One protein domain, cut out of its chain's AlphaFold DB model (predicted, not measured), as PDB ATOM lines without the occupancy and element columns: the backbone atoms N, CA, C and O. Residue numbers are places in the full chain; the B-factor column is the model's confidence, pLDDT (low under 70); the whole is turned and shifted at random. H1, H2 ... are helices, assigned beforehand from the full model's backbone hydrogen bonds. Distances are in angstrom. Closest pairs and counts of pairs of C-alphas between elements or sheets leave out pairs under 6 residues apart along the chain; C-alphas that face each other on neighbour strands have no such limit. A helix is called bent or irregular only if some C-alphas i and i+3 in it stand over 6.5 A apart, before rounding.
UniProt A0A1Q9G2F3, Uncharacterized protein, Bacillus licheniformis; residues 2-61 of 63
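AT A GLANCE: This is residues 2 to 61 of the 63 residues of an uncharacterized protein of Bacillus licheniformis (UniProt A0A1Q9G2F3). Two long helices, H3 and H4, pack on each other as a helical hairpin, and a third, H2, makes a corner with the beginning of H3 and reaches away from the pair as an arm. The short helix H1 is near the first half of H2, at the far side from that corner, and H1, H2 and H3 follow one another as an open arch, with H4 packed on H3 alone. The printed part has 60 residues with four named helices, in the order H1, H2, H3, H4, and no named strand; its class is all helix. It is only just loose, close to compact, with a radius of gyration of the C-alphas of 12.9 A. The C-alphas span 34 by 26 by 17 A along their three main axes.

IN THESE COORDINATES: The printed part begins at Ser 2, and H1 follows at once with residues 3 to 7, 5 residues, from C-alpha 3 at (196.040, 169.847, 156.882). After residues 8 and 9 comes H2, residues 10 to 22, which measures 18.4 A from its first to its last C-alpha; C-alpha 10 is at (187.306, 178.668, 157.098). Residues 23 and 24 link it to H3, residues 25 to 38, which is 19.8 A long between its first and last C-alphas. H3 runs from C-alpha 25 at (201.341, 185.312, 169.611) to C-alpha 38 at (218.589, 182.291, 160.404). Residues 39 to 45 then link it to H4, residues 46 to 61, the longest helix with 16 residues and 22.2 A from first to last C-alpha. H4 ends at C-alpha 61, at (204.331, 197.621, 160.466), which is also where the printed part ends.

HOW THE PARTS SIT: H1 touches no helix, but it is close to H2 without clearly touching it: the closest C-alphas of the two, those of Ile 4 and Gln 13, are 7.8 A apart. H1 is apart from H3 and from H4. H2 and H3 touch only at the corner by their link, and only just, with 3 pairs of C-alphas within 8 A. The closest C-alphas there are those of Leu 20 and Ala 26, 5.1 A apart. H2 touches H3 with residues 17 to 21 alone, and H3 touches H2 with residues 26 to 27 alone. The lines of H2 and H3 are about perpendicular, at 84 degrees, and their centres are 18.2 A apart. H3 and H4 touch with 13 pairs of C-alphas within 8 A and form a helical hairpin. The closest C-alphas of this pair are those of Leu 30 and Tyr 56, 6.0 A apart, and the two centres are 9.9 A apart. H3 and H4 run opposite ways at a tilt of 38 degrees, only just steep. H2 and H4 are only just apart, with their closest C-alphas 8.2 A from each other. In H1, H2, H3 and H4 every O i to N i+4 pair is within hydrogen-bond range, and no helix is bent or irregular.

THE WHOLE: The two C-alphas farthest apart are those of Glu 11 and Thr 39, at 35.2 A, and the first and last printed C-alphas, those of Ser 2 and Phe 61, are 28.0 A apart. The printed part runs from residue 2 to residue 61 of a full chain of 63 residues and has no cut. The links from H1 to H2 and from H2 to H3 are tight, with 2 residues each; the link from H3 to H4 is short, with 7 residues, and no link is long. The mean pLDDT of the printed part of this model is 91.5, and no printed residue is under 70. By element the mean pLDDT is 80 for H1, 93 for H2, 94 for H3 and 92 for H4.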
ATOM      1  N   SER A   2     195.696 171.259 152.280       72.44
ATOM      2  CA  SER A   2     196.286 171.754 153.532       72.44
ATOM      3  C   SER A   2     195.671 170.993 154.707       72.44
ATOM      4  O   SER A   2     194.447 170.929 154.789       72.44
ATOM      5  N   LEU A   3     196.494 170.478 155.629       71.75
ATOM      6  CA  LEU A   3     196.040 169.847 156.882       71.75
ATOM      7  C   LEU A   3     195.088 170.748 157.686       71.75
ATOM      8  O   LEU A   3     194.274 170.263 158.467       71.75
ATOM      9  N   ILE A   4     195.183 172.064 157.485       77.56
ATOM     10  CA  ILE A   4     194.309 173.052 158.116       77.56
ATOM     11  C   ILE A   4     192.883 172.941 157.553       77.56
ATOM     12  O   ILE A   4     191.932 172.934 158.325       77.56
ATOM     13  N   GLY A   5     192.733 172.785 156.233       77.06
ATOM     14  CA  GLY A   5     191.425 172.691 155.572       77.06
ATOM     15  C   GLY A   5     190.702 171.361 155.796       77.06
ATOM     16  O   GLY A   5     189.496 171.286 155.602       77.06
ATOM     17  N   GLU A   6     191.421 170.321 156.222       85.31
ATOM     18  CA  GLU A   6     190.827 169.042 156.636       85.31
ATOM     19  C   GLU A   6     190.344 169.064 158.095       85.31
ATOM     20  O   GLU A   6     189.475 168.278 158.466       85.31
ATOM     21  N   ARG A   7     190.915 169.940 158.934       89.38
ATOM     22  CA  ARG A   7     190.652 169.990 160.382       89.38
ATOM     23  C   ARG A   7     189.735 171.120 160.817       89.38
ATOM     24  O   ARG A   7     189.063 170.971 161.830       89.38
ATOM     25  N   PHE A   8     189.749 172.233 160.097       92.69
ATOM     26  CA  PHE A   8     189.038 173.442 160.474       92.69
ATOM     27  C   PHE A   8     188.293 174.004 159.276       92.69
ATOM     28  O   PHE A   8     188.847 174.123 158.176       92.69
ATOM     29  N   THR A   9     187.060 174.425 159.515       94.50
ATOM     30  CA  THR A   9     186.320 175.279 158.588       94.50
ATOM     31  C   THR A   9     187.035 176.619 158.404       94.50
ATOM     32  O   THR A   9     187.845 177.040 159.233       94.50
ATOM     33  N   GLU A  10     186.732 177.335 157.322       93.56
ATOM     34  CA  GLU A  10     187.306 178.668 157.098       93.56
ATOM     35  C   GLU A  10     186.963 179.660 158.222       93.56
ATOM     36  O   GLU A  10     187.765 180.541 158.534       93.56
ATOM     37  N   GLU A  11     185.787 179.526 158.842       95.88
ATOM     38  CA  GLU A  11     185.367 180.366 159.968       95.88
ATOM     39  C   GLU A  11     186.216 180.103 161.214       95.88
ATOM     40  O   GLU A  11     186.720 181.045 161.828       95.88
ATOM     41  N   GLU A  12     186.456 178.833 161.544       95.56
ATOM     42  CA  GLU A  12     187.316 178.440 162.666       95.56
ATOM     43  C   GLU A  12     188.768 178.881 162.451       95.56
ATOM     44  O   GLU A  12     189.417 179.356 163.384       95.56
ATOM     45  N   GLN A  13     189.270 178.801 161.215       94.62
ATOM     46  CA  GLN A  13     190.605 179.297 160.867       94.62
ATOM     47  C   GLN A  13     190.724 180.808 161.102       94.62
ATOM     48  O   GLN A  13     191.689 181.262 161.719       94.62
ATOM     49  N   LYS A  14     189.737 181.592 160.647       94.00
ATOM     50  CA  LYS A  14     189.705 183.050 160.858       94.00
ATOM     51  C   LYS A  14     189.614 183.404 162.338       94.00
ATOM     52  O   LYS A  14     190.317 184.307 162.786       94.00
ATOM     53  N   LEU A  15     188.785 182.689 163.099       95.50
ATOM     54  CA  LEU A  15     188.655 182.897 164.539       95.50
ATOM     55  C   LEU A  15     189.987 182.650 165.257       95.50
ATOM     56  O   LEU A  15     190.415 183.487 166.051       95.50
ATOM     57  N   LEU A  16     190.663 181.542 164.949       93.25
ATOM     58  CA  LEU A  16     191.953 181.214 165.552       93.25
ATOM     59  C   LEU A  16     193.023 182.252 165.201       93.25
ATOM     60  O   LEU A  16     193.752 182.696 166.087       93.25
ATOM     61  N   LEU A  17     193.089 182.674 163.935       91.44
ATOM     62  CA  LEU A  17     194.004 183.732 163.508       91.44
ATOM     63  C   LEU A  17     193.742 185.028 164.280       91.44
ATOM     64  O   LEU A  17     194.677 185.576 164.849       91.44
ATOM     65  N   ASN A  18     192.489 185.471 164.394       93.38
ATOM     66  CA  ASN A  18     192.155 186.678 165.157       93.38
ATOM     67  C   ASN A  18     192.611 186.591 166.621       93.38
ATOM     68  O   ASN A  18     193.138 187.561 167.161       93.38
ATOM     69  N   ILE A  19     192.445 185.432 167.264       94.25
ATOM     70  CA  ILE A  19     192.905 185.224 168.642       94.25
ATOM     71  C   ILE A  19     194.432 185.349 168.723       94.25
ATOM     72  O   ILE A  19     194.925 186.073 169.585       94.25
ATOM     73  N   LEU A  20     195.173 184.689 167.830       92.56
ATOM     74  CA  LEU A  20     196.641 184.729 167.815       92.56
ATOM     75  C   LEU A  20     197.186 186.138 167.564       92.56
ATOM     76  O   LEU A  20     198.204 186.511 168.139       92.56
ATOM     77  N   ILE A  21     196.513 186.911 166.714       90.19
ATOM     78  CA  ILE A  21     196.893 188.288 166.390       90.19
ATOM     79  C   ILE A  21     196.656 189.202 167.592       90.19
ATOM     80  O   ILE A  21     197.563 189.917 168.004       90.19
ATOM     81  N   ASN A  22     195.467 189.134 168.197       91.00
ATOM     82  CA  ASN A  22     195.089 190.010 169.310       91.00
ATOM     83  C   ASN A  22     195.935 189.805 170.574       91.00
ATOM     84  O   ASN A  22     196.009 190.706 171.402       91.00
ATOM     85  N   HIS A  23     196.546 188.629 170.737       90.69
ATOM     86  CA  HIS A  23     197.418 188.309 171.872       90.69
ATOM     87  C   HIS A  23     198.910 188.396 171.517       90.69
ATOM     88  O   HIS A  23     199.730 187.866 172.255       90.69
ATOM     89  N   GLU A  24     199.265 188.991 170.372       88.56
ATOM     90  CA  GLU A  24     200.641 189.119 169.851       88.56
ATOM     91  C   GLU A  24     201.388 187.791 169.587       88.56
ATOM     92  O   GLU A  24     202.482 187.794 169.020       88.56
ATOM     93  N   TYR A  25     200.771 186.638 169.860       91.88
ATOM     94  CA  TYR A  25     201.341 185.312 169.611       91.88
ATOM     95  C   TYR A  25     201.678 185.061 168.141       91.88
ATOM     96  O   TYR A  25     202.626 184.340 167.840       91.88
ATOM     97  N   ALA A  26     200.939 185.662 167.206       91.88
ATOM     98  CA  ALA A  26     201.269 185.564 165.786       91.88
ATOM     99  C   ALA A  26     202.671 186.132 165.477       91.88
ATOM    100  O   ALA A  26     203.429 185.512 164.730       91.88
ATOM    101  N   ILE A  27     203.039 187.268 166.082       92.00
ATOM    102  CA  ILE A  27     204.366 187.883 165.921       92.00
ATOM    103  C   ILE A  27     205.443 187.030 166.583       92.00
ATOM    104  O   ILE A  27     206.497 186.818 165.984       92.00
ATOM    105  N   GLU A  28     205.182 186.528 167.791       93.75
ATOM    106  CA  GLU A  28     206.136 185.686 168.516       93.75
ATOM    107  C   GLU A  28     206.474 184.425 167.717       93.75
ATOM    108  O   GLU A  28     207.650 184.144 167.473       93.75
ATOM    109  N   LEU A  29     205.451 183.726 167.215       94.38
ATOM    110  CA  LEU A  29     205.621 182.523 166.400       94.38
ATOM    111  C   LEU A  29     206.421 182.804 165.125       94.38
ATOM    112  O   LEU A  29     207.350 182.061 164.811       94.38
ATOM    113  N   LEU A  30     206.104 183.888 164.411       94.38
ATOM    114  CA  LEU A  30     206.838 184.273 163.203       94.38
ATOM    115  C   LEU A  30     208.295 184.625 163.509       94.38
ATOM    116  O   LEU A  30     209.186 184.211 162.771       94.38
ATOM    117  N   SER A  31     208.547 185.345 164.602       94.88
ATOM    118  CA  SER A  31     209.903 185.722 165.005       94.88
ATOM    119  C   SER A  31     210.757 184.512 165.384       94.88
ATOM    120  O   SER A  31     211.904 184.422 164.953       94.88
ATOM    121  N   SER A  32     210.185 183.550 166.117       95.44
ATOM    122  CA  SER A  32     210.868 182.307 166.485       95.44
ATOM    123  C   SER A  32     211.196 181.481 165.248       95.44
ATOM    124  O   SER A  32     212.321 181.025 165.095       95.44
ATOM    125  N   GLU A  33     210.237 181.334 164.334       95.12
ATOM    126  CA  GLU A  33     210.428 180.585 163.091       95.12
ATOM    127  C   GLU A  33     211.518 181.193 162.205       95.12
ATOM    128  O   GLU A  33     212.366 180.468 161.686       95.12
ATOM    129  N   ILE A  34     211.532 182.520 162.053       95.94
ATOM    130  CA  ILE A  34     212.582 183.232 161.314       95.94
ATOM    131  C   ILE A  34     213.937 183.031 161.997       95.94
ATOM    132  O   ILE A  34     214.895 182.651 161.328       95.94
ATOM    133  N   ASN A  35     214.008 183.204 163.318       96.38
ATOM    134  CA  ASN A  35     215.241 183.019 164.078       96.38
ATOM    135  C   ASN A  35     215.789 181.588 163.953       96.38
ATOM    136  O   ASN A  35     216.988 181.394 163.758       96.38
ATOM    137  N   ASP A  36     214.930 180.572 164.015       95.62
ATOM    138  CA  ASP A  36     215.346 179.179 163.848       95.62
ATOM    139  C   ASP A  36     215.916 178.926 162.447       95.62
ATOM    140  O   ASP A  36     216.870 178.161 162.296       95.62
ATOM    141  N   ILE A  37     215.380 179.597 161.422       95.06
ATOM    142  CA  ILE A  37     215.911 179.534 160.056       95.06
ATOM    143  C   ILE A  37     217.264 180.247 159.956       95.06
ATOM    144  O   ILE A  37     218.225 179.676 159.438       95.06
ATOM    145  N   GLU A  38     217.369 181.471 160.471       93.25
ATOM    146  CA  GLU A  38     218.589 182.291 160.404       93.25
ATOM    147  C   GLU A  38     219.752 181.695 161.211       93.25
ATOM    148  O   GLU A  38     220.914 181.823 160.822       93.25
ATOM    149  N   THR A  39     219.447 180.994 162.304       95.00
ATOM    150  CA  THR A  39     220.436 180.282 163.131       95.00
ATOM    151  C   THR A  39     220.792 178.893 162.595       95.00
ATOM    152  O   THR A  39     221.680 178.234 163.136       95.00
ATOM    153  N   GLY A  40     220.130 178.434 161.527       91.38
ATOM    154  CA  GLY A  40     220.355 177.117 160.928       91.38
ATOM    155  C   GLY A  40     219.746 175.950 161.713       91.38
ATOM    156  O   GLY A  40     220.001 174.793 161.378       91.38
ATOM    157  N   THR A  41     218.924 176.234 162.727       91.88
ATOM    158  CA  THR A  41     218.156 175.238 163.495       91.88
ATOM    159  C   THR A  41     217.027 174.637 162.650       91.88
ATOM    160  O   THR A  41     216.654 173.474 162.825       91.88
ATOM    161  N   LYS A  42     216.520 175.399 161.673       91.25
ATOM    162  CA  LYS A  42     215.499 174.987 160.708       91.25
ATOM    163  C   LYS A  42     215.955 175.294 159.282       91.25
ATOM    164  O   LYS A  42     216.487 176.357 159.005       91.25
ATOM    165  N   ASN A  43     215.714 174.370 158.352       89.88
ATOM    166  CA  ASN A  43     215.996 174.578 156.931       89.88
ATOM    167  C   ASN A  43     214.694 174.613 156.136       89.88
ATOM    168  O   ASN A  43     213.938 173.643 156.117       89.88
ATOM    169  N   VAL A  44     214.457 175.731 155.456       89.56
ATOM    170  CA  VAL A  44     213.344 175.924 154.523       89.56
ATOM    171  C   VAL A  44     213.881 176.471 153.206       89.56
ATOM    172  O   VAL A  44     214.977 177.028 153.154       89.56
ATOM    173  N   ASP A  45     213.122 176.330 152.123       92.25
ATOM    174  CA  ASP A  45     213.503 176.952 150.861       92.25
ATOM    175  C   ASP A  45     213.433 178.493 150.945       92.25
ATOM    176  O   ASP A  45     212.678 179.076 151.733       92.25
ATOM    177  N   GLY A  46     214.196 179.175 150.085       89.75
ATOM    178  CA  GLY A  46     214.259 180.640 150.078       89.75
ATOM    179  C   GLY A  46     212.931 181.336 149.745       89.75
ATOM    180  O   GLY A  46     212.761 182.510 150.072       89.75
ATOM    181  N   THR A  47     211.973 180.647 149.121       93.62
ATOM    182  CA  THR A  47     210.628 181.188 148.858       93.62
ATOM    183  C   THR A  47     209.790 181.181 150.131       93.62
ATOM    184  O   THR A  47     209.120 182.169 150.432       93.62
ATOM    185  N   THR A  48     209.843 180.093 150.895       92.81
ATOM    186  CA  THR A  48     209.173 179.944 152.188       92.81
ATOM    187  C   THR A  48     209.724 180.942 153.200       92.81
ATOM    188  O   THR A  48     208.943 181.655 153.828       92.81
ATOM    189  N   TYR A  49     211.048 181.093 153.270       94.81
ATOM    190  CA  TYR A  49     211.682 182.118 154.100       94.81
ATOM    191  C   TYR A  49     211.191 183.534 153.755       94.81
ATOM    192  O   TYR A  49     210.714 184.261 154.624       94.81
ATOM    193  N   LYS A  50     211.205 183.911 152.467       95.25
ATOM    194  CA  LYS A  50     210.709 185.226 152.024       95.25
ATOM    195  C   LYS A  50     209.249 185.470 152.407       95.25
ATOM    196  O   LYS A  50     208.902 186.591 152.775       95.25
ATOM    197  N   LYS A  51     208.392 184.446 152.325       96.25
ATOM    198  CA  LYS A  51     206.986 184.543 152.748       96.25
ATOM    199  C   LYS A  51     206.859 184.794 154.251       96.25
ATOM    200  O   LYS A  51     206.034 185.618 154.628       96.25
ATOM    201  N   LEU A  52     207.667 184.127 155.079       95.31
ATOM    202  CA  LEU A  52     207.678 184.329 156.532       95.31
ATOM    203  C   LEU A  52     208.097 185.754 156.899       95.31
ATOM    204  O   LEU A  52     207.376 186.412 157.640       95.31
ATOM    205  N   VAL A  53     209.188 186.255 156.312       94.94
ATOM    206  CA  VAL A  53     209.660 187.633 156.538       94.94
ATOM    207  C   VAL A  53     208.612 188.654 156.093       94.94
ATOM    208  O   VAL A  53     208.247 189.537 156.858       94.94
ATOM    209  N   THR A  54     208.037 188.478 154.898       95.31
ATOM    210  CA  THR A  54     206.978 189.376 154.398       95.31
ATOM    211  C   THR A  54     205.764 189.381 155.328       95.31
ATOM    212  O   THR A  54     205.152 190.421 155.549       95.31
ATOM    213  N   LEU A  55     205.382 188.218 155.863       94.38
ATOM    214  CA  LEU A  55     204.249 188.112 156.775       94.38
ATOM    215  C   LEU A  55     204.552 188.773 158.126       94.38
ATOM    216  O   LEU A  55     203.698 189.483 158.649       94.38
ATOM    217  N   TYR A  56     205.763 188.584 158.654       94.00
ATOM    218  CA  TYR A  56     206.238 189.256 159.863       94.00
ATOM    219  C   TYR A  56     206.199 190.781 159.719       94.00
ATOM    220  O   TYR A  56     205.660 191.461 160.594       94.00
ATOM    221  N   ASP A  57     206.689 191.312 158.597       92.81
ATOM    222  CA  ASP A  57     206.699 192.753 158.338       92.81
ATOM    223  C   ASP A  57     205.282 193.336 158.327       92.81
ATOM    224  O   ASP A  57     205.033 194.368 158.951       92.81
ATOM    225  N   ARG A  58     204.324 192.645 157.697       91.31
ATOM    226  CA  ARG A  58     202.912 193.062 157.714       91.31
ATOM    227  C   ARG A  58     202.359 193.138 159.130       91.31
ATOM    228  O   ARG A  58     201.747 194.133 159.494       91.31
ATOM    229  N   PHE A  59     202.622 192.120 159.946       87.19
ATOM    230  CA  PHE A  59     202.161 192.109 161.332       87.19
ATOM    231  C   PHE A  59     202.760 193.231 162.179       87.19
ATOM    232  O   PHE A  59     202.092 193.743 163.075       87.19
ATOM    233  N   ARG A  60     204.017 193.600 161.919       85.12
ATOM    234  CA  ARG A  60     204.743 194.562 162.751       85.12
ATOM    235  C   ARG A  60     204.567 196.016 162.317       85.12
ATOM    236  O   ARG A  60     204.694 196.896 163.165       85.12
ATOM    237  N   PHE A  61     204.300 196.269 161.035       82.12
ATOM    238  CA  PHE A  61     204.331 197.621 160.466       82.12
ATOM    239  C   PHE A  61     203.043 198.073 159.763       82.12
ATOM    240  O   PHE A  61     202.919 199.267 159.508       82.12
TER     241      PHE A  61